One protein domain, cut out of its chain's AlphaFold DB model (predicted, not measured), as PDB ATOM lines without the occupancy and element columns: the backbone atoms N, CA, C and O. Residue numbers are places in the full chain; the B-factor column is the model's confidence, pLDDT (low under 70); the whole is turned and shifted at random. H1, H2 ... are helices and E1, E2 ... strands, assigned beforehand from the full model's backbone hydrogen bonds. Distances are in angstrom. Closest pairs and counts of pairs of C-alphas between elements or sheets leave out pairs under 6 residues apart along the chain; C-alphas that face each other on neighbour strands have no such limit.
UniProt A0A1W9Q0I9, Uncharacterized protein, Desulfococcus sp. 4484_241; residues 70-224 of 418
ATOM      1  N   GLY A  70     -23.039 -44.590 163.796       98.38
ATOM      2  CA  GLY A  70     -22.341 -43.640 164.655       98.38
ATOM      3  C   GLY A  70     -21.698 -42.512 163.848       98.38
ATOM      4  O   GLY A  70     -22.308 -41.927 162.956       98.38
ATOM      5  N   THR A  71     -20.462 -42.174 164.204       98.12
ATOM      6  CA  THR A  71     -19.604 -41.290 163.399       98.12
ATOM      7  C   THR A  71     -18.783 -42.093 162.392       98.12
ATOM      8  O   THR A  71     -18.384 -43.207 162.712       98.12
ATOM      9  N   GLY A  72     -18.436 -41.526 161.239       98.38
ATOM     10  CA  GLY A  72     -17.647 -42.210 160.205       98.38
ATOM     11  C   GLY A  72     -18.118 -41.817 158.811       98.38
ATOM     12  O   GLY A  72     -19.158 -41.186 158.689       98.38
ATOM     13  N   ASP A  73     -17.354 -42.153 157.771       98.44
ATOM     14  CA  ASP A  73     -17.825 -41.942 156.398       98.44
ATOM     15  C   ASP A  73     -18.619 -43.184 155.967       98.44
ATOM     16  O   ASP A  73     -18.040 -44.213 155.600       98.44
ATOM     17  N   ASP A  74     -19.947 -43.103 156.048       98.81
ATOM     18  CA  ASP A  74     -20.835 -44.247 155.867       98.81
ATOM     19  C   ASP A  74     -21.523 -44.272 154.491       98.81
ATOM     20  O   ASP A  74     -21.783 -43.256 153.845       98.81
ATOM     21  N   ILE A  75     -21.864 -45.475 154.033       98.88
ATOM     22  CA  ILE A  75     -22.744 -45.731 152.892       98.88
ATOM     23  C   ILE A  75     -23.941 -46.514 153.418       98.88
ATOM     24  O   ILE A  75     -23.781 -47.658 153.845       98.88
ATOM     25  N   LEU A  76     -25.126 -45.914 153.367       98.88
ATOM     26  CA  LEU A  76     -26.389 -46.521 153.761       98.88
ATOM     27  C   LEU A  76     -27.304 -46.598 152.544       98.88
ATOM     28  O   LEU A  76     -27.718 -45.580 151.993       98.88
ATOM     29  N   ILE A  77     -27.620 -47.818 152.133       98.88
ATOM     30  CA  ILE A  77     -28.671 -48.094 151.158       98.88
ATOM     31  C   ILE A  77     -29.780 -48.809 151.924       98.88
ATOM     32  O   ILE A  77     -29.519 -49.879 152.483       98.88
ATOM     33  N   GLY A  78     -30.959 -48.191 151.999       98.56
ATOM     34  CA  GLY A  78     -32.137 -48.782 152.628       98.56
ATOM     35  C   GLY A  78     -32.546 -50.026 151.859       98.56
ATOM     36  O   GLY A  78     -32.379 -51.144 152.327       98.56
ATOM     37  N   ASP A  79     -32.839 -49.849 150.581       98.44
ATOM     38  CA  ASP A  79     -33.241 -50.968 149.743       98.44
ATOM     39  C   ASP A  79     -32.090 -51.802 149.140       98.44
ATOM     40  O   ASP A  79     -30.925 -51.816 149.556       98.44
ATOM     41  N   ASN A  80     -32.413 -52.548 148.084       98.38
ATOM     42  CA  ASN A  80     -31.433 -53.253 147.282       98.38
ATOM     43  C   ASN A  80     -30.397 -52.299 146.685       98.38
ATOM     44  O   ASN A  80     -30.722 -51.317 146.015       98.38
ATOM     45  N   GLY A  81     -29.126 -52.667 146.809       98.38
ATOM     46  CA  GLY A  81     -28.040 -51.828 146.330       98.38
ATOM     47  C   GLY A  81     -26.793 -52.576 145.917       98.38
ATOM     48  O   GLY A  81     -26.667 -53.799 146.046       98.38
ATOM     49  N   SER A  82     -25.850 -51.788 145.416       98.75
ATOM     50  CA  SER A  82     -24.499 -52.220 145.106       98.75
ATOM     51  C   SER A  82     -23.500 -51.106 145.403       98.75
ATOM     52  O   SER A  82     -23.760 -49.925 145.152       98.75
ATOM     53  N   VAL A  83     -22.332 -51.505 145.898       98.88
ATOM     54  CA  VAL A  83     -21.143 -50.658 145.965       98.88
ATOM     55  C   VAL A  83     -20.013 -51.366 145.234       98.88
ATOM     56  O   VAL A  83     -19.598 -52.462 145.617       98.88
ATOM     57  N   GLU A  84     -19.503 -50.731 144.187       98.75
ATOM     58  CA  GLU A  84     -18.301 -51.150 143.478       98.75
ATOM     59  C   GLU A  84     -17.080 -50.421 144.039       98.75
ATOM     60  O   GLU A  84     -17.132 -49.229 144.364       98.75
ATOM     61  N   TYR A  85     -15.960 -51.133 144.113       98.56
ATOM     62  CA  TYR A  85     -14.704 -50.635 144.657       98.56
ATOM     63  C   TYR A  85     -13.608 -50.683 143.600       98.56
ATOM     64  O   TYR A  85     -13.428 -51.691 142.916       98.56
ATOM     65  N   ASP A  86     -12.797 -49.630 143.542       96.75
ATOM     66  CA  ASP A  86     -11.509 -49.658 142.861       96.75
ATOM     67  C   ASP A  86     -10.403 -49.794 143.904       96.75
ATOM     68  O   ASP A  86     -10.233 -48.959 144.791       96.75
ATOM     69  N   SER A  87      -9.641 -50.883 143.819       93.81
ATOM     70  CA  SER A  87      -8.511 -51.144 144.717       93.81
ATOM     71  C   SER A  87      -8.883 -51.145 146.213       93.81
ATOM     72  O   SER A  87      -8.037 -50.875 147.070       93.81
ATOM     73  N   GLY A  88     -10.129 -51.513 146.534       95.00
ATOM     74  CA  GLY A  88     -10.676 -51.530 147.894       95.00
ATOM     75  C   GLY A  88     -11.230 -50.191 148.387       95.00
ATOM     76  O   GLY A  88     -11.584 -50.100 149.556       95.00
ATOM     77  N   ILE A  89     -11.307 -49.176 147.525       96.75
ATOM     78  CA  ILE A  89     -11.880 -47.856 147.818       96.75
ATOM     79  C   ILE A  89     -13.208 -47.727 147.057       96.75
ATOM     80  O   ILE A  89     -13.222 -48.073 145.873       96.75
ATOM     81  N   PRO A  90     -14.310 -47.256 147.674       98.38
ATOM     82  CA  PRO A  90     -15.571 -47.049 146.967       98.38
ATOM     83  C   PRO A  90     -15.387 -46.206 145.697       98.38
ATOM     84  O   PRO A  90     -14.718 -45.171 145.714       98.38
ATOM     85  N   ALA A  91     -15.978 -46.667 144.598       98.50
ATOM     86  CA  ALA A  91     -15.893 -46.046 143.276       98.50
ATOM     87  C   ALA A  91     -17.278 -45.781 142.665       98.50
ATOM     88  O   ALA A  91     -17.453 -44.801 141.938       98.50
ATOM     89  N   LEU A  92     -18.272 -46.617 142.972       98.81
ATOM     90  CA  LEU A  92     -19.650 -46.433 142.530       98.81
ATOM     91  C   LEU A  92     -20.614 -46.971 143.587       98.81
ATOM     92  O   LEU A  92     -20.482 -48.117 143.996       98.81
ATOM     93  N   VAL A  93     -21.584 -46.161 143.993       98.88
ATOM     94  CA  VAL A  93     -22.665 -46.524 144.920       98.88
ATOM     95  C   VAL A  93     -23.983 -46.290 144.200       98.88
ATOM     96  O   VAL A  93     -24.144 -45.220 143.615       98.88
ATOM     97  N   TYR A  94     -24.899 -47.258 144.198       98.75
ATOM     98  CA  TYR A  94     -26.207 -47.094 143.559       98.75
ATOM     99  C   TYR A  94     -27.238 -48.112 144.049       98.75
ATOM    100  O   TYR A  94     -26.879 -49.229 144.436       98.75
ATOM    101  N   ASN A  95     -28.525 -47.755 143.965       96.50
ATOM    102  CA  ASN A  95     -29.594 -48.724 144.189       96.50
ATOM    103  C   ASN A  95     -29.791 -49.657 142.984       96.50
ATOM    104  O   ASN A  95     -29.682 -49.276 141.813       96.50
ATOM    105  N   THR A  96     -30.124 -50.903 143.283       97.12
ATOM    106  CA  THR A  96     -30.504 -51.936 142.317       97.12
ATOM    107  C   THR A  96     -31.976 -52.274 142.481       97.12
ATOM    108  O   THR A  96     -32.558 -52.009 143.520       97.12
ATOM    109  N   ASP A  97     -32.582 -52.876 141.456       97.31
ATOM    110  CA  ASP A  97     -33.967 -53.361 141.528       97.31
ATOM    111  C   ASP A  97     -34.966 -52.307 142.054       97.31
ATOM    112  O   ASP A  97     -35.721 -52.564 142.985       97.31
ATOM    113  N   PRO A  98     -35.037 -51.126 141.411       95.00
ATOM    114  CA  PRO A  98     -35.646 -49.913 141.969       95.00
ATOM    115  C   PRO A  98     -37.151 -49.989 142.212       95.00
ATOM    116  O   PRO A  98     -37.724 -49.026 142.676       95.00
ATOM    117  N   ALA A  99     -37.820 -51.071 141.814       96.00
ATOM    118  CA  ALA A  99     -39.249 -51.271 142.056       96.00
ATOM    119  C   ALA A  99     -39.518 -52.169 143.270       96.00
ATOM    120  O   ALA A  99     -40.672 -52.536 143.505       96.00
ATOM    121  N   ILE A 100     -38.462 -52.604 143.956       96.06
ATOM    122  CA  ILE A 100     -38.541 -53.478 145.112       96.06
ATOM    123  C   ILE A 100     -37.914 -52.757 146.285       96.06
ATOM    124  O   ILE A 100     -36.715 -52.490 146.272       96.06
ATOM    125  N   GLY A 101     -38.754 -52.534 147.283       96.31
ATOM    126  CA  GLY A 101     -38.359 -51.908 148.518       96.31
ATOM    127  C   GLY A 101     -39.532 -51.642 149.436       96.31
ATOM    128  O   GLY A 101     -40.636 -52.175 149.219       96.31
ATOM    129  N   GLY A 102     -39.305 -50.787 150.415       97.31
ATOM    130  CA  GLY A 102     -40.341 -50.232 151.264       97.31
ATOM    131  C   GLY A 102     -39.844 -49.007 152.007       97.31
ATOM    132  O   GLY A 102     -38.890 -48.375 151.604       97.31
ATOM    133  N   ARG A 103     -40.586 -48.618 153.045       98.56
ATOM    134  CA  ARG A 103     -40.284 -47.404 153.800       98.56
ATOM    135  C   ARG A 103     -39.121 -47.646 154.748       98.56
ATOM    136  O   ARG A 103     -39.296 -48.403 155.708       98.56
ATOM    137  N   ASP A 104     -38.061 -46.882 154.556       98.88
ATOM    138  CA  ASP A 104     -36.845 -46.958 155.341       98.88
ATOM    139  C   ASP A 104     -36.678 -45.762 156.285       98.88
ATOM    140  O   ASP A 104     -37.175 -44.658 156.058       98.88
ATOM    141  N   LEU A 105     -35.973 -45.998 157.389       98.88
ATOM    142  CA  LEU A 105     -35.492 -44.981 158.315       98.88
ATOM    143  C   LEU A 105     -33.968 -45.063 158.385       98.88
ATOM    144  O   LEU A 105     -33.418 -45.975 159.010       98.88
ATOM    145  N   LEU A 106     -33.288 -44.092 157.784       98.94
ATOM    146  CA  LEU A 106     -31.830 -44.066 157.692       98.94
ATOM    147  C   LEU A 106     -31.262 -42.882 158.472       98.94
ATOM    148  O   LEU A 106     -31.750 -41.756 158.374       98.94
ATOM    149  N   SER A 107     -30.216 -43.121 159.260       98.75
ATOM    150  CA  SER A 107     -29.563 -42.058 160.024       98.75
ATOM    151  C   SER A 107     -28.089 -42.336 160.296       98.75
ATOM    152  O   SER A 107     -27.708 -43.478 160.550       98.75
ATOM    153  N   SER A 108     -27.284 -41.277 160.318       98.19
ATOM    154  CA  SER A 108     -25.932 -41.278 160.886       98.19
ATOM    155  C   SER A 108     -25.785 -40.120 161.880       98.19
ATOM    156  O   SER A 108     -26.678 -39.276 162.027       98.19
ATOM    157  N   MET A 109     -24.684 -40.094 162.639       97.88
ATOM    158  CA  MET A 109     -24.410 -38.983 163.557       97.88
ATOM    159  C   MET A 109     -23.562 -37.882 162.915       97.88
ATOM    160  O   MET A 109     -23.883 -36.706 163.080       97.88
ATOM    161  N   ALA A 110     -22.444 -38.248 162.287       96.50
ATOM    162  CA  ALA A 110     -21.514 -37.321 161.644       96.50
ATOM    163  C   ALA A 110     -20.629 -38.050 160.626       96.50
ATOM    164  O   ALA A 110     -20.387 -39.245 160.788       96.50
ATOM    165  N   GLY A 111     -20.053 -37.306 159.685       98.12
ATOM    166  CA  GLY A 111     -19.129 -37.801 158.665       98.12
ATOM    167  C   GLY A 111     -19.626 -37.482 157.262       98.12
ATOM    168  O   GLY A 111     -20.665 -36.858 157.093       98.12
ATOM    169  N   THR A 112     -18.852 -37.833 156.236       98.19
ATOM    170  CA  THR A 112     -19.265 -37.610 154.846       98.19
ATOM    171  C   THR A 112     -19.994 -38.838 154.319       98.19
ATOM    172  O   THR A 112     -19.348 -39.773 153.840       98.19
ATOM    173  N   ASN A 113     -21.326 -38.845 154.396       98.81
ATOM    174  CA  ASN A 113     -22.110 -40.054 154.152       98.81
ATOM    175  C   ASN A 113     -22.818 -40.061 152.795       98.81
ATOM    176  O   ASN A 113     -23.068 -39.030 152.165       98.81
ATOM    177  N   ILE A 114     -23.178 -41.262 152.344       98.94
ATOM    178  CA  ILE A 114     -24.056 -41.484 151.195       98.94
ATOM    179  C   ILE A 114     -25.284 -42.250 151.680       98.94
ATOM    180  O   ILE A 114     -25.157 -43.386 152.128       98.94
ATOM    181  N   PHE A 115     -26.460 -41.653 151.521       98.94
ATOM    182  CA  PHE A 115     -27.753 -42.253 151.825       98.94
ATOM    183  C   PHE A 115     -28.566 -42.441 150.555       98.94
ATOM    184  O   PHE A 115     -28.708 -41.507 149.768       98.94
ATOM    185  N   ILE A 116     -29.128 -43.629 150.372       98.88
ATOM    186  CA  ILE A 116     -30.109 -43.915 149.328       98.88
ATOM    187  C   ILE A 116     -31.269 -44.643 150.005       98.88
ATOM    188  O   ILE A 116     -31.047 -45.758 150.473       98.88
ATOM    189  N   GLY A 117     -32.452 -44.024 150.076       98.56
ATOM    190  CA  GLY A 117     -33.665 -44.666 150.603       98.56
ATOM    191  C   GLY A 117     -34.071 -45.817 149.691       98.56
ATOM    192  O   GLY A 117     -33.713 -46.966 149.941       98.56
ATOM    193  N   GLY A 118     -34.602 -45.487 148.516       98.19
ATOM    194  CA  GLY A 118     -34.831 -46.463 147.457       98.19
ATOM    195  C   GLY A 118     -36.212 -46.340 146.843       98.19
ATOM    196  O   GLY A 118     -36.434 -45.491 145.991       98.19
ATOM    197  N   ASN A 119     -37.090 -47.290 147.126       97.69
ATOM    198  CA  ASN A 119     -38.487 -47.287 146.741       97.69
ATOM    199  C   ASN A 119     -39.327 -47.397 148.008       97.69
ATOM    200  O   ASN A 119     -39.655 -48.493 148.464       97.69
ATOM    201  N   GLY A 120     -39.813 -46.263 148.474       97.88
ATOM    202  CA  GLY A 120     -40.550 -46.174 149.718       97.88
ATOM    203  C   GLY A 120     -40.954 -44.741 149.981       97.88
ATOM    204  O   GLY A 120     -40.693 -43.876 149.166       97.88
ATOM    205  N   ASP A 121     -41.654 -44.525 151.092       98.31
ATOM    206  CA  ASP A 121     -41.792 -43.182 151.657       98.31
ATOM    207  C   ASP A 121     -40.718 -43.083 152.750       98.31
ATOM    208  O   ASP A 121     -40.980 -43.513 153.880       98.31
ATOM    209  N   ASP A 122     -39.519 -42.611 152.424       98.81
ATOM    210  CA  ASP A 122     -38.327 -42.801 153.255       98.81
ATOM    211  C   ASP A 122     -38.067 -41.619 154.199       98.81
ATOM    212  O   ASP A 122     -38.318 -40.457 153.878       98.81
ATOM    213  N   ASP A 123     -37.563 -41.907 155.402       98.75
ATOM    214  CA  ASP A 123     -37.154 -40.902 156.386       98.75
ATOM    215  C   ASP A 123     -35.620 -40.934 156.539       98.75
ATOM    216  O   ASP A 123     -35.059 -41.902 157.058       98.75
ATOM    217  N   ILE A 124     -34.925 -39.868 156.132       98.81
ATOM    218  CA  ILE A 124     -33.454 -39.826 156.122       98.81
ATOM    219  C   ILE A 124     -32.914 -38.640 156.927       98.81
ATOM    220  O   ILE A 124     -33.339 -37.497 156.744       98.81
ATOM    221  N   TYR A 125     -31.937 -38.915 157.795       98.69
ATOM    222  CA  TYR A 125     -31.249 -37.933 158.636       98.69
ATOM    223  C   TYR A 125     -29.728 -38.004 158.417       98.69
ATOM    224  O   TYR A 125     -29.084 -38.940 158.892       98.69
ATOM    225  N   GLY A 126     -29.163 -37.009 157.723       97.62
ATOM    226  CA  GLY A 126     -27.738 -36.942 157.364       97.62
ATOM    227  C   GLY A 126     -26.807 -36.709 158.551       97.62
ATOM    228  O   GLY A 126     -25.764 -37.340 158.675       97.62
ATOM    229  N   GLY A 127     -27.240 -35.885 159.505       97.25
ATOM    230  CA  GLY A 127     -26.492 -35.645 160.733       97.25
ATOM    231  C   GLY A 127     -25.580 -34.428 160.622       97.25
ATOM    232  O   GLY A 127     -26.046 -33.294 160.708       97.25
ATOM    233  N   SER A 128     -24.272 -34.632 160.611       96.31
ATOM    234  CA  SER A 128     -23.289 -33.546 160.565       96.31
ATOM    235  C   SER A 128     -22.215 -33.846 159.533       96.31
ATOM    236  O   SER A 128     -21.873 -35.004 159.329       96.31
ATOM    237  N   ASP A 129     -21.576 -32.791 159.035       96.62
ATOM    238  CA  ASP A 129     -20.638 -32.810 157.913       96.62
ATOM    239  C   ASP A 129     -21.371 -32.956 156.575       96.62
ATOM    240  O   ASP A 129     -22.405 -32.342 156.401       96.62
ATOM    241  N   ARG A 130     -20.771 -33.554 155.548       96.56
ATOM    242  CA  ARG A 130     -21.259 -33.410 154.171       96.56
ATOM    243  C   ARG A 130     -21.945 -34.677 153.692       96.56
ATOM    244  O   ARG A 130     -21.253 -35.639 153.385       96.56
ATOM    245  N   ASP A 131     -23.243 -34.615 153.436       98.50
ATOM    246  CA  ASP A 131     -24.017 -35.796 153.056       98.50
ATOM    247  C   ASP A 131     -24.578 -35.735 151.629       98.50
ATOM    248  O   ASP A 131     -24.951 -34.685 151.100       98.50
ATOM    249  N   ALA A 132     -24.582 -36.887 150.958       98.50
ATOM    250  CA  ALA A 132     -25.281 -37.102 149.698       98.50
ATOM    251  C   ALA A 132     -26.517 -37.936 150.006       98.50
ATOM    252  O   ALA A 132     -26.401 -39.124 150.293       98.50
ATOM    253  N   ILE A 133     -27.685 -37.307 149.953       98.75
ATOM    254  CA  ILE A 133     -28.945 -37.901 150.379       98.75
ATOM    255  C   ILE A 133     -29.867 -38.023 149.175       98.75
ATOM    256  O   ILE A 133     -30.154 -37.035 148.496       98.75
ATOM    257  N   PHE A 134     -30.326 -39.240 148.927       98.69
ATOM    258  CA  PHE A 134     -31.359 -39.546 147.955       98.69
ATOM    259  C   PHE A 134     -32.542 -40.150 148.696       98.69
ATOM    260  O   PHE A 134     -32.353 -41.155 149.380       98.69
ATOM    261  N   GLY A 135     -33.718 -39.540 148.561       98.19
ATOM    262  CA  GLY A 135     -34.963 -40.148 149.018       98.19
ATOM    263  C   GLY A 135     -35.212 -41.435 148.235       98.19
ATOM    264  O   GLY A 135     -35.119 -42.530 148.776       98.19
ATOM    265  N   ASP A 136     -35.261 -41.309 146.911       97.81
ATOM    266  CA  ASP A 136     -35.415 -42.454 146.022       97.81
ATOM    267  C   ASP A 136     -34.079 -42.969 145.427       97.81
ATOM    268  O   ASP A 136     -32.993 -42.909 146.009       97.81
ATOM    269  N   GLY A 137     -34.123 -43.480 144.190       96.94
ATOM    270  CA  GLY A 137     -32.972 -44.001 143.467       96.94
ATOM    271  C   GLY A 137     -31.853 -42.982 143.234       96.94
ATOM    272  O   GLY A 137     -31.983 -42.033 142.455       96.94
ATOM    273  N   GLY A 138     -30.691 -43.273 143.817       97.88
ATOM    274  CA  GLY A 138     -29.467 -42.489 143.693       97.88
ATOM    275  C   GLY A 138     -28.294 -43.257 143.092       97.88
ATOM    276  O   GLY A 138     -28.228 -44.487 143.118       97.88
ATOM    277  N   GLN A 139     -27.337 -42.505 142.554       98.56
ATOM    278  CA  GLN A 139     -26.019 -42.989 142.171       98.56
ATOM    279  C   GLN A 139     -24.947 -41.963 142.551       98.56
ATOM    280  O   GLN A 139     -25.026 -40.788 142.178       98.56
ATOM    281  N   VAL A 140     -23.884 -42.433 143.200       98.81
ATOM    282  CA  VAL A 140     -22.679 -41.649 143.484       98.81
ATOM    283  C   VAL A 140     -21.476 -42.310 142.826       98.81
ATOM    284  O   VAL A 140     -21.115 -43.438 143.145       98.81
ATOM    285  N   THR A 141     -20.832 -41.606 141.898       98.81
ATOM    286  CA  THR A 141     -19.515 -41.984 141.371       98.81
ATOM    287  C   THR A 141     -18.434 -41.282 142.176       98.81
ATOM    288  O   THR A 141     -18.440 -40.052 142.300       98.81
ATOM    289  N   LEU A 142     -17.468 -42.055 142.660       98.62
ATOM    290  CA  LEU A 142     -16.321 -41.580 143.416       98.62
ATOM    291  C   LEU A 142     -15.036 -41.748 142.600       98.62
ATOM    292  O   LEU A 142     -14.892 -42.642 141.771       98.62
ATOM    293  N   THR A 143     -14.082 -40.855 142.824       98.00
ATOM    294  CA  THR A 143     -12.716 -40.946 142.304       98.00
ATOM    295  C   THR A 143     -11.773 -40.918 143.490       98.00
ATOM    296  O   THR A 143     -11.759 -39.937 144.230       98.00
ATOM    297  N   ASP A 144     -11.010 -41.996 143.682       95.94
ATOM    298  CA  ASP A 144     -10.133 -42.184 144.846       95.94
ATOM    299  C   ASP A 144     -10.873 -41.979 146.191       95.94
ATOM    300  O   ASP A 144     -10.331 -41.393 147.126       95.94
ATOM    301  N   GLY A 145     -12.137 -42.422 146.275       95.00
ATOM    302  CA  GLY A 145     -12.985 -42.302 147.471       95.00
ATOM    303  C   GLY A 145     -13.621 -40.925 147.682       95.00
ATOM    304  O   GLY A 145     -14.318 -40.715 148.662       95.00
ATOM    305  N   SER A 146     -13.410 -39.977 146.770       97.69
ATOM    306  CA  SER A 146     -13.985 -38.628 146.832       97.69
ATOM    307  C   SER A 146     -15.089 -38.453 145.789       97.69
ATOM    308  O   SER A 146     -14.928 -38.907 144.654       97.69
ATOM    309  N   TRP A 147     -16.194 -37.772 146.113       98.06
ATOM    310  CA  TRP A 147     -17.313 -37.635 145.171       98.06
ATOM    311  C   TRP A 147     -16.894 -36.921 143.887       98.06
ATOM    312  O   TRP A 147     -16.211 -35.893 143.908       98.06
ATOM    313  N   HIS A 148     -17.338 -37.475 142.762       98.06
ATOM    314  CA  HIS A 148     -17.151 -36.915 141.430       98.06
ATOM    315  C   HIS A 148     -18.488 -36.600 140.754       98.06
ATOM    316  O   HIS A 148     -18.636 -35.550 140.123       98.06
ATOM    317  N   LEU A 149     -19.460 -37.499 140.896       98.19
ATOM    318  CA  LEU A 149     -20.792 -37.370 140.322       98.19
ATOM    319  C   LEU A 149     -21.826 -37.846 141.335       98.19
ATOM    320  O   LEU A 149     -21.686 -38.944 141.859       98.19
ATOM    321  N   VAL A 150     -22.855 -37.044 141.571       98.19
ATOM    322  CA  VAL A 150     -24.005 -37.377 142.421       98.19
ATOM    323  C   VAL A 150     -25.241 -37.180 141.549       98.19
ATOM    324  O   VAL A 150     -25.440 -36.080 141.029       98.19
ATOM    325  N   GLU A 151     -26.020 -38.226 141.283       96.75
ATOM    326  CA  GLU A 151     -27.181 -38.132 140.394       96.75
ATOM    327  C   GLU A 151     -28.335 -39.049 140.781       96.75
ATOM    328  O   GLU A 151     -28.129 -40.181 141.202       96.75
ATOM    329  N   THR A 152     -29.561 -38.574 140.571       96.25
ATOM    330  CA  THR A 152     -30.755 -39.422 140.647       96.25
ATOM    331  C   THR A 152     -30.786 -40.401 139.478       96.25
ATOM    332  O   THR A 152     -30.513 -40.022 138.328       96.25
ATOM    333  N   ILE A 153     -31.240 -41.621 139.732       95.06
ATOM    334  CA  ILE A 153     -31.532 -42.652 138.733       95.06
ATOM    335  C   ILE A 153     -32.966 -43.157 138.923       95.06
ATOM    336  O   ILE A 153     -33.656 -42.750 139.843       95.06
ATOM    337  N   ASN A 154     -33.465 -43.991 138.006       92.00
ATOM    338  CA  ASN A 154     -34.789 -44.624 138.144       92.00
ATOM    339  C   ASN A 154     -35.971 -43.657 138.364       92.00
ATOM    340  O   ASN A 154     -36.980 -44.031 138.939       92.00
ATOM    341  N   HIS A 155     -35.872 -42.461 137.782       88.12
ATOM    342  CA  HIS A 155     -36.672 -41.247 138.011       88.12
ATOM    343  C   HIS A 155     -38.179 -41.416 138.277       88.12
ATOM    344  O   HIS A 155     -38.777 -40.614 138.970       88.12
ATOM    345  N   PHE A 156     -38.850 -42.420 137.728       88.62
ATOM    346  CA  PHE A 156     -40.309 -42.549 137.863       88.62
ATOM    347  C   PHE A 156     -40.754 -43.559 138.924       88.62
ATOM    348  O   PHE A 156     -41.917 -43.971 138.899       88.62
ATOM    349  N   ILE A 157     -39.835 -44.013 139.769       91.69
ATOM    350  CA  ILE A 157     -40.070 -45.021 140.797       91.69
ATOM    351  C   ILE A 157     -39.552 -44.459 142.116       91.69
ATOM    352  O   ILE A 157     -38.457 -43.903 142.114       91.69
ATOM    353  N   GLY A 158     -40.368 -44.590 143.160       94.94
ATOM    354  CA  GLY A 158     -40.152 -43.929 144.436       94.94
ATOM    355  C   GLY A 158     -41.442 -43.614 145.191       94.94
ATOM    356  O   GLY A 158     -42.527 -44.029 144.742       94.94
ATOM    357  N   GLY A 159     -41.332 -42.870 146.289       94.50
ATOM    358  CA  GLY A 159     -42.448 -42.439 147.139       94.50
ATOM    359  C   GLY A 159     -42.309 -41.004 147.641       94.50
ATOM    360  O   GLY A 159     -41.715 -40.177 146.969       94.50
ATOM    361  N   ASP A 160     -43.019 -40.665 148.719       96.38
ATOM    362  CA  ASP A 160     -42.994 -39.318 149.303       96.38
ATOM    363  C   ASP A 160     -41.983 -39.278 150.464       96.38
ATOM    364  O   ASP A 160     -42.279 -39.791 151.550       96.38
ATOM    365  N   ASP A 161     -40.840 -38.615 150.275       98.00
ATOM    366  CA  ASP A 161     -39.719 -38.711 151.218       98.00
ATOM    367  C   ASP A 161     -39.610 -37.532 152.196       98.00
ATOM    368  O   ASP A 161     -39.980 -36.385 151.915       98.00
ATOM    369  N   TRP A 162     -39.038 -37.794 153.370       97.94
ATOM    370  CA  TRP A 162     -38.588 -36.787 154.324       97.94
ATOM    371  C   TRP A 162     -37.069 -36.845 154.474       97.94
ATOM    372  O   TRP A 162     -36.517 -37.829 154.955       97.94
ATOM    373  N   MET A 163     -36.388 -35.747 154.158       97.19
ATOM    374  CA  MET A 163     -34.934 -35.644 154.273       97.19
ATOM    375  C   MET A 163     -34.530 -34.460 155.141       97.19
ATOM    376  O   MET A 163     -34.984 -33.333 154.931       97.19
ATOM    377  N   ASP A 164     -33.635 -34.710 156.091       97.62
ATOM    378  CA  ASP A 164     -32.952 -33.695 156.888       97.62
ATOM    379  C   ASP A 164     -31.442 -33.830 156.683       97.62
ATOM    380  O   ASP A 164     -30.850 -34.817 157.122       97.62
ATOM    381  N   GLY A 165     -30.833 -32.860 155.995       95.69
ATOM    382  CA  GLY A 165     -29.382 -32.837 155.769       95.69
ATOM    383  C   GLY A 165     -28.597 -32.639 157.064       95.69
ATOM    384  O   GLY A 165     -27.567 -33.264 157.279       95.69
ATOM    385  N   GLY A 166     -29.162 -31.879 158.004       95.94
ATOM    386  CA  GLY A 166     -28.480 -31.510 159.234       95.94
ATOM    387  C   GLY A 166     -27.485 -30.361 159.048       95.94
ATOM    388  O   GLY A 166     -27.785 -29.358 158.397       95.94
ATOM    389  N   ASP A 167     -26.345 -30.446 159.736       93.00
ATOM    390  CA  ASP A 167     -25.290 -29.431 159.676       93.00
ATOM    391  C   ASP A 167     -24.283 -29.822 158.591       93.00
ATOM    392  O   ASP A 167     -23.513 -30.750 158.810       93.00
ATOM    393  N   GLY A 168     -24.182 -29.097 157.481       92.88
ATOM    394  CA  GLY A 168     -23.423 -29.662 156.371       92.88
ATOM    395  C   GLY A 168     -23.342 -28.811 155.132       92.88
ATOM    396  O   GLY A 168     -23.920 -27.737 155.084       92.88
ATOM    397  N   LEU A 169     -22.572 -29.275 154.143       93.25
ATOM    398  CA  LEU A 169     -22.719 -28.830 152.752       93.25
ATOM    399  C   LEU A 169     -23.351 -29.973 151.963       93.25
ATOM    400  O   LEU A 169     -22.649 -30.664 151.206       93.25
ATOM    401  N   ASP A 170     -24.652 -30.167 152.140       96.81
ATOM    402  CA  ASP A 170     -25.313 -31.395 151.716       96.81
ATOM    403  C   ASP A 170     -25.795 -31.326 150.271       96.81
ATOM    404  O   ASP A 170     -26.026 -30.261 149.688       96.81
ATOM    405  N   VAL A 171     -25.943 -32.492 149.654       96.56
ATOM    406  CA  VAL A 171     -26.617 -32.655 148.369       96.56
ATOM    407  C   VAL A 171     -27.819 -33.554 148.599       96.56
ATOM    408  O   VAL A 171     -27.664 -34.763 148.710       96.56
ATOM    409  N   MET A 172     -29.010 -32.962 148.630       96.88
ATOM    410  CA  MET A 172     -30.266 -33.688 148.814       96.88
ATOM    411  C   MET A 172     -31.041 -33.763 147.499       96.88
ATOM    412  O   MET A 172     -31.255 -32.737 146.839       96.88
ATOM    413  N   MET A 173     -31.470 -34.966 147.124       96.06
ATOM    414  CA  MET A 173     -32.310 -35.220 145.959       96.06
ATOM    415  C   MET A 173     -33.521 -36.068 146.347       96.06
ATOM    416  O   MET A 173     -33.336 -37.149 146.884       96.06
ATOM    417  N   GLY A 174     -34.730 -35.582 146.069       93.62
ATOM    418  CA  GLY A 174     -35.972 -36.298 146.389       93.62
ATOM    419  C   GLY A 174     -36.206 -37.438 145.422       93.62
ATOM    420  O   GLY A 174     -35.747 -38.550 145.648       93.62
ATOM    421  N   GLY A 175     -36.742 -37.111 144.252       93.38
ATOM    422  CA  GLY A 175     -36.886 -38.084 143.180       93.38
ATOM    423  C   GLY A 175     -38.287 -38.059 142.605       93.38
ATOM    424  O   GLY A 175     -38.703 -37.064 142.002       93.38
ATOM    425  N   ALA A 176     -38.951 -39.207 142.630       91.12
ATOM    426  CA  ALA A 176     -40.381 -39.305 142.414       91.12
ATOM    427  C   ALA A 176     -41.136 -38.792 143.658       91.12
ATOM    428  O   ALA A 176     -40.548 -38.492 144.673       91.12
ATOM    429  N   GLY A 177     -42.459 -38.642 143.550       91.25
ATOM    430  CA  GLY A 177     -43.290 -38.279 144.706       91.25
ATOM    431  C   GLY A 177     -43.253 -36.811 145.141       91.25
ATOM    432  O   GLY A 177     -43.092 -35.891 144.328       91.25
ATOM    433  N   HIS A 178     -43.634 -36.593 146.399       90.69
ATOM    434  CA  HIS A 178     -43.795 -35.300 147.056       90.69
ATOM    435  C   HIS A 178     -42.885 -35.188 148.271       90.69
ATOM    436  O   HIS A 178     -43.318 -35.369 149.411       90.69
ATOM    437  N   ASP A 179     -41.659 -34.771 148.007       93.81
ATOM    438  CA  ASP A 179     -40.611 -34.792 149.012       93.81
ATOM    439  C   ASP A 179     -40.638 -33.560 149.914       93.81
ATOM    440  O   ASP A 179     -41.135 -32.474 149.576       93.81
ATOM    441  N   THR A 180     -40.099 -33.734 151.115       93.06
ATOM    442  CA  THR A 180     -39.902 -32.669 152.089       93.06
ATOM    443  C   THR A 180     -38.450 -32.607 152.518       93.06
ATOM    444  O   THR A 180     -37.881 -33.592 152.974       93.06
ATOM    445  N   PHE A 181     -37.880 -31.405 152.443       91.25
ATOM    446  CA  PHE A 181     -36.485 -31.157 152.787       91.25
ATOM    447  C   PHE A 181     -36.365 -30.240 153.998       91.25
ATOM    448  O   PHE A 181     -37.030 -29.196 154.089       91.25
ATOM    449  N   VAL A 182     -35.442 -30.594 154.883       91.81
ATOM    450  CA  VAL A 182     -34.931 -29.758 155.962       91.81
ATOM    451  C   VAL A 182     -33.449 -29.517 155.697       91.81
ATOM    452  O   VAL A 182     -32.659 -30.447 155.611       91.81
ATOM    453  N   GLY A 183     -33.094 -28.246 155.515       86.25
ATOM    454  CA  GLY A 183     -31.726 -27.826 155.234       86.25
ATOM    455  C   GLY A 183     -31.575 -26.307 155.162       86.25
ATOM    456  O   GLY A 183     -32.549 -25.537 155.170       86.25
ATOM    457  N   SER A 184     -30.328 -25.863 155.092       82.88
ATOM    458  CA  SER A 184     -29.911 -24.478 154.910       82.88
ATOM    459  C   SER A 184     -29.579 -24.222 153.444       82.88
ATOM    460  O   SER A 184     -28.564 -24.671 152.939       82.88
ATOM    461  N   LEU A 185     -30.340 -23.370 152.748       75.62
ATOM    462  CA  LEU A 185     -29.990 -22.977 151.367       75.62
ATOM    463  C   LEU A 185     -28.661 -22.199 151.247       75.62
ATOM    464  O   LEU A 185     -28.248 -21.870 150.134       75.62
ATOM    465  N   ALA A 186     -28.040 -21.813 152.367       76.38
ATOM    466  CA  ALA A 186     -26.713 -21.204 152.355       76.38
ATOM    467  C   ALA A 186     -25.605 -22.245 152.146       76.38
ATOM    468  O   ALA A 186     -24.558 -21.897 151.597       76.38
ATOM    469  N   ASP A 187     -25.866 -23.483 152.554       81.12
ATOM    470  CA  ASP A 187     -24.877 -24.542 152.677       81.12
ATOM    471  C   ASP A 187     -25.250 -25.746 151.777       81.12
ATOM    472  O   ASP A 187     -24.390 -26.325 151.112       81.12
ATOM    473  N   ASP A 188     -26.546 -26.001 151.592       90.31
ATOM    474  CA  ASP A 188     -27.055 -27.193 150.918       90.31
ATOM    475  C   ASP A 188     -27.488 -26.959 149.471       90.31
ATOM    476  O   ASP A 188     -28.001 -25.909 149.054       90.31
ATOM    477  N   LEU A 189     -27.354 -28.024 148.689       92.81
ATOM    478  CA  LEU A 189     -27.913 -28.164 147.362       92.81
ATOM    479  C   LEU A 189     -29.130 -29.088 147.404       92.81
ATOM    480  O   LEU A 189     -28.996 -30.306 147.429       92.81
ATOM    481  N   ILE A 190     -30.317 -28.489 147.324       91.56
ATOM    482  CA  ILE A 190     -31.590 -29.215 147.312       91.56
ATOM    483  C   ILE A 190     -32.136 -29.307 145.886       91.56
ATOM    484  O   ILE A 190     -32.312 -28.292 145.191       91.56
ATOM    485  N   ILE A 191     -32.422 -30.534 145.455       89.81
ATOM    486  CA  ILE A 191     -33.053 -30.859 144.179       89.81
ATOM    487  C   ILE A 191     -34.279 -31.730 144.463       89.81
ATOM    488  O   ILE A 191     -34.171 -32.920 144.688       89.81
ATOM    489  N   ASP A 192     -35.461 -31.127 144.400       85.88
ATOM    490  CA  ASP A 192     -36.744 -31.809 144.646       85.88
ATOM    491  C   ASP A 192     -36.975 -33.031 143.747       85.88
ATOM    492  O   ASP A 192     -37.619 -33.989 144.125       85.88
ATOM    493  N   THR A 193     -36.428 -33.003 142.538       84.88
ATOM    494  CA  THR A 193     -36.671 -34.030 141.524       84.88
ATOM    495  C   THR A 193     -35.342 -34.577 141.011       84.88
ATOM    496  O   THR A 193     -34.393 -34.791 141.760       84.88
ATOM    497  N   TYR A 194     -35.221 -34.770 139.701       85.75
ATOM    498  CA  TYR A 194     -34.057 -35.398 139.110       85.75
ATOM    499  C   TYR A 194     -32.932 -34.399 138.898       85.75
ATOM    500  O   TYR A 194     -33.088 -33.343 138.267       85.75
ATOM    501  N   GLY A 195     -31.763 -34.789 139.377       90.38
ATOM    502  CA  GLY A 195     -30.578 -33.966 139.416       90.38
ATOM    503  C   GLY A 195     -29.332 -34.735 139.026       90.38
ATOM    504  O   GLY A 195     -29.248 -35.956 139.137       90.38
ATOM    505  N   ARG A 196     -28.339 -33.978 138.579       94.00
ATOM    506  CA  ARG A 196     -26.958 -34.412 138.446       94.00
ATOM    507  C   ARG A 196     -26.045 -33.287 138.898       94.00
ATOM    508  O   ARG A 196     -26.116 -32.170 138.382       94.00
ATOM    509  N   VAL A 197     -25.137 -33.611 139.802       94.69
ATOM    510  CA  VAL A 197     -24.162 -32.696 140.375       94.69
ATOM    511  C   VAL A 197     -22.776 -33.242 140.080       94.69
ATOM    512  O   VAL A 197     -22.430 -34.345 140.489       94.69
ATOM    513  N   THR A 198     -21.982 -32.473 139.339       95.38
ATOM    514  CA  THR A 198     -20.569 -32.792 139.108       95.38
ATOM    515  C   THR A 198     -19.736 -32.048 140.133       95.38
ATOM    516  O   THR A 198     -19.870 -30.827 140.266       95.38
ATOM    517  N   ILE A 199     -18.843 -32.765 140.805       94.56
ATOM    518  CA  ILE A 199     -17.988 -32.270 141.883       94.56
ATOM    519  C   ILE A 199     -16.526 -32.491 141.484       94.56
ATOM    520  O   ILE A 199     -16.176 -33.490 140.850       94.56
ATOM    521  N   GLU A 200     -15.659 -31.529 141.806       96.50
ATOM    522  CA  GLU A 200     -14.213 -31.711 141.653       96.50
ATOM    523  C   GLU A 200     -13.677 -32.564 142.804       96.50
ATOM    524  O   GLU A 200     -13.659 -32.074 143.937       96.50
ATOM    525  N   PRO A 201     -13.170 -33.786 142.549       94.50
ATOM    526  CA  PRO A 201     -12.876 -34.738 143.619       94.50
ATOM    527  C   PRO A 201     -11.878 -34.213 144.654       94.50
ATOM    528  O   PRO A 201     -11.975 -34.523 145.835       94.50
ATOM    529  N   LYS A 202     -10.933 -33.363 144.233       93.88
ATOM    530  CA  LYS A 202      -9.866 -32.859 145.113       93.88
ATOM    531  C   LYS A 202     -10.295 -31.752 146.061       93.88
ATOM    532  O   LYS A 202      -9.687 -31.606 147.115       93.88
ATOM    533  N   THR A 203     -11.231 -30.908 145.639       94.88
ATOM    534  CA  THR A 203     -11.679 -29.761 146.440       94.88
ATOM    535  C   THR A 203     -13.061 -29.975 147.029       94.88
ATOM    536  O   THR A 203     -13.441 -29.224 147.915       94.88
ATOM    537  N   GLN A 204     -13.793 -30.980 146.536       93.50
ATOM    538  CA  GLN A 204     -15.207 -31.205 146.819       93.50
ATOM    539  C   GLN A 204     -16.102 -30.006 146.452       93.50
ATOM    540  O   GLN A 204     -17.263 -29.942 146.842       93.50
ATOM    541  N   ASP A 205     -15.603 -29.093 145.606       92.12
ATOM    542  CA  ASP A 205     -16.406 -27.991 145.083       92.12
ATOM    543  C   ASP A 205     -17.370 -28.494 144.006       92.12
ATOM    544  O   ASP A 205     -16.954 -29.106 143.011       92.12
ATOM    545  N   THR A 206     -18.635 -28.100 144.120       91.44
ATOM    546  CA  THR A 206     -19.623 -28.247 143.049       91.44
ATOM    547  C   THR A 206     -19.183 -27.478 141.799       91.44
ATOM    548  O   THR A 206     -18.915 -26.275 141.837       91.44
ATOM    549  N   LYS A 207     -19.100 -28.174 140.658       91.50
ATOM    550  CA  LYS A 207     -18.737 -27.597 139.353       91.50
ATOM    551  C   LYS A 207     -19.937 -27.354 138.459       91.50
ATOM    552  O   LYS A 207     -19.983 -26.330 137.780       91.50
ATOM    553  N   THR A 208     -20.884 -28.285 138.431       89.62
ATOM    554  CA  THR A 208     -22.104 -28.147 137.631       89.62
ATOM    555  C   THR A 208     -23.278 -28.774 138.352       89.62
ATOM    556  O   THR A 208     -23.140 -29.883 138.858       89.62
ATOM    557  N   VAL A 209     -24.434 -28.127 138.276       91.00
ATOM    558  CA  VAL A 209     -25.724 -28.704 138.648       91.00
ATOM    559  C   VAL A 209     -26.589 -28.738 137.392       91.00
ATOM    560  O   VAL A 209     -26.730 -27.732 136.699       91.00
ATOM    561  N   VAL A 210     -27.134 -29.906 137.069       88.31
ATOM    562  CA  VAL A 210     -28.111 -30.102 135.995       88.31
ATOM    563  C   VAL A 210     -29.363 -30.678 136.632       88.31
ATOM    564  O   VAL A 210     -29.279 -31.684 137.325       88.31
ATOM    565  N   ARG A 211     -30.513 -30.050 136.398       83.06
ATOM    566  CA  ARG A 211     -31.815 -30.490 136.914       83.06
ATOM    567  C   ARG A 211     -32.758 -30.773 135.748       83.06
ATOM    568  O   ARG A 211     -32.633 -30.144 134.693       83.06
ATOM    569  N   LEU A 212     -33.666 -31.728 135.918       70.19
ATOM    570  CA  LEU A 212     -34.677 -32.097 134.923       70.19
ATOM    571  C   LEU A 212     -36.080 -31.695 135.407       70.19
ATOM    572  O   LEU A 212     -37.001 -32.505 135.386       70.19
ATOM    573  N   ASP A 213     -36.258 -30.434 135.808       62.81
ATOM    574  CA  ASP A 213     -37.543 -29.875 136.234       62.81
ATOM    575  C   ASP A 213     -37.904 -28.540 135.562       62.81
ATOM    576  O   ASP A 213     -37.089 -27.822 134.975       62.81
ATOM    577  N   THR A 214     -39.195 -28.201 135.619       48.56
ATOM    578  CA  THR A 214     -39.686 -26.849 135.342       48.56
ATOM    579  C   THR A 214     -39.488 -25.990 136.581       48.56
ATOM    580  O   THR A 214     -40.333 -26.058 137.463       48.56
ATOM    581  N   ILE A 215     -38.418 -25.184 136.610       44.47
ATOM    582  CA  ILE A 215     -38.173 -24.041 137.519       44.47
ATOM    583  C   ILE A 215     -38.969 -24.163 138.832       44.47
ATOM    584  O   ILE A 215     -39.970 -23.470 139.043       44.47
ATOM    585  N   SER A 216     -38.539 -25.072 139.705       44.38
ATOM    586  CA  SER A 216     -39.004 -25.109 141.089       44.38
ATOM    587  C   SER A 216     -38.673 -23.764 141.747       44.38
ATOM    588  O   SER A 216     -37.631 -23.173 141.469       44.38
ATOM    589  N   LEU A 217     -39.551 -23.221 142.598       45.91
ATOM    590  CA  LEU A 217     -39.402 -21.875 143.190       45.91
ATOM    591  C   LEU A 217     -38.089 -21.705 143.999       45.91
ATOM    592  O   LEU A 217     -37.617 -20.582 144.191       45.91
ATOM    593  N   ILE A 218     -37.478 -22.827 144.398       50.00
ATOM    594  CA  ILE A 218     -36.131 -22.952 144.981       50.00
ATOM    595  C   ILE A 218     -35.054 -22.409 144.017       50.00
ATOM    596  O   ILE A 218     -34.140 -21.698 144.433       50.00
ATOM    597  N   ALA A 219     -35.214 -22.604 142.703       46.31
ATOM    598  CA  ALA A 219     -34.279 -22.134 141.680       46.31
ATOM    599  C   ALA A 219     -34.127 -20.602 141.659       46.31
ATOM    600  O   ALA A 219     -33.023 -20.100 141.471       46.31
ATOM    601  N   ASN A 220     -35.194 -19.837 141.932       38.50
ATOM    602  CA  ASN A 220     -35.124 -18.366 141.946       38.50
ATOM    603  C   ASN A 220     -34.440 -17.795 143.203       38.50
ATOM    604  O   ASN A 220     -34.036 -16.631 143.211       38.50
ATOM    605  N   THR A 221     -34.326 -18.578 144.280       44.12
ATOM    606  CA  THR A 221     -33.587 -18.167 145.486       44.12
ATOM    607  C   THR A 221     -32.134 -18.638 145.451       44.12
ATOM    608  O   THR A 221     -31.265 -17.900 145.917       44.12
ATOM    609  N   GLN A 222     -31.850 -19.766 144.792       49.62
ATOM    610  CA  GLN A 222     -30.490 -20.273 144.578       49.62
ATOM    611  C   GLN A 222     -29.744 -19.577 143.419       49.62
ATOM    612  O   GLN A 222     -28.517 -19.517 143.431       49.62
ATOM    613  N   GLU A 223     -30.457 -18.927 142.483       44.22
ATOM    614  CA  GLU A 223     -29.874 -18.141 141.372       44.22
ATOM    615  C   GLU A 223     -28.872 -17.064 141.842       44.22
ATOM    616  O   GLU A 223     -27.961 -16.681 141.111       44.22
ATOM    617  N   LYS A 224     -28.984 -16.578 143.088       45.72
ATOM    618  CA  LYS A 224     -28.030 -15.604 143.650       45.72
ATOM    619  C   LYS A 224     -26.678 -16.204 144.054       45.72
ATOM    620  O   LYS A 224     -25.745 -15.431 144.273       45.72
TER     621      LYS A 224
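This is residues 70 to 224 of the 418 residues of an uncharacterized protein of Desulfococcus sp. 4484_241 (UniProt A0A1W9Q0I9). The chain winds in stacked turns, its short strands making two nearly flat parallel sheets face to face, E1 E5 E7 E11 E13 and E4 E6 E10 E12. A third sheet, the row of hairpins E2-E3, E8-E9 and E14-E15, partly covers the other face of the five-stranded sheet, which makes the middle layer; a small helix, H1, follows at the end. The 155 printed residues hold fifteen named strands and then one named helix, mostly strand, though under half of the residues are in named elements. The six-stranded sheet runs E2 E3 E8 E9 E14 E15, antiparallel. The whole is compact, with a radius of gyration of the C-alphas of 14.0 A and spans of 42 by 36 by 26 A.

Look first at the largest sheet: E2, residues 81 to 86, E3, 89 to 95, E8, 138 to 143, E9, 146 to 152, E14, 195 to 199, and E15, 206 to 211. Within hydrogen-bond range you will find N 84 and O 92 in the hairpin E2 and E3, 2.8 A, N 140 and O 93 between E3 and E8, 2.8 A, and N 197 and O 150 between E9 and E14, 2.8 A. Next comes the parallel sheet of E1, residues 75 to 77, E5, 114 to 116, E7, 132 to 134, E11, 171 to 173, and E13, 189 to 191, where N 115 of E5 and O 132 of E7 are 2.8 A apart. These two sheets are face to face, their best planes 13 degrees apart; the closest C-alphas of E5 and E8 are those of Ile 116 and Gly 138, 5.8 A. The parallel sheet of E4, residues 105 to 107, E6, 123 to 125, E10, 162 to 164, and E12, 180 to 182, is face to face with the sheet E1 E5 E7 E11 E13, their best planes 5 degrees apart, in a stack of sheets, three or more sheets face to face in turn. Here N 124 of E6 and O 162 of E10 are 2.8 A apart. H1, residues 219 to 222, is not on this sheet and is too short for an O i to N i+4 pair; its one O i to N i+3 pair is not within range.

Find C-alpha 75 at (-22.744, -45.731, 152.892), where E1 begins. E3 runs 18.1 A from C-alpha 89 at (-11.880, -47.856, 147.818), and E9 runs 17.9 A. H1 ends at C-alpha 222, (-30.490, -20.273, 144.578).

The C-alphas farthest apart are those of Ser 87 and Leu 217, 42.6 A. The printed part has no cut and no long link. Its mean pLDDT is 91.4, but residues 213 to 224 are under 70.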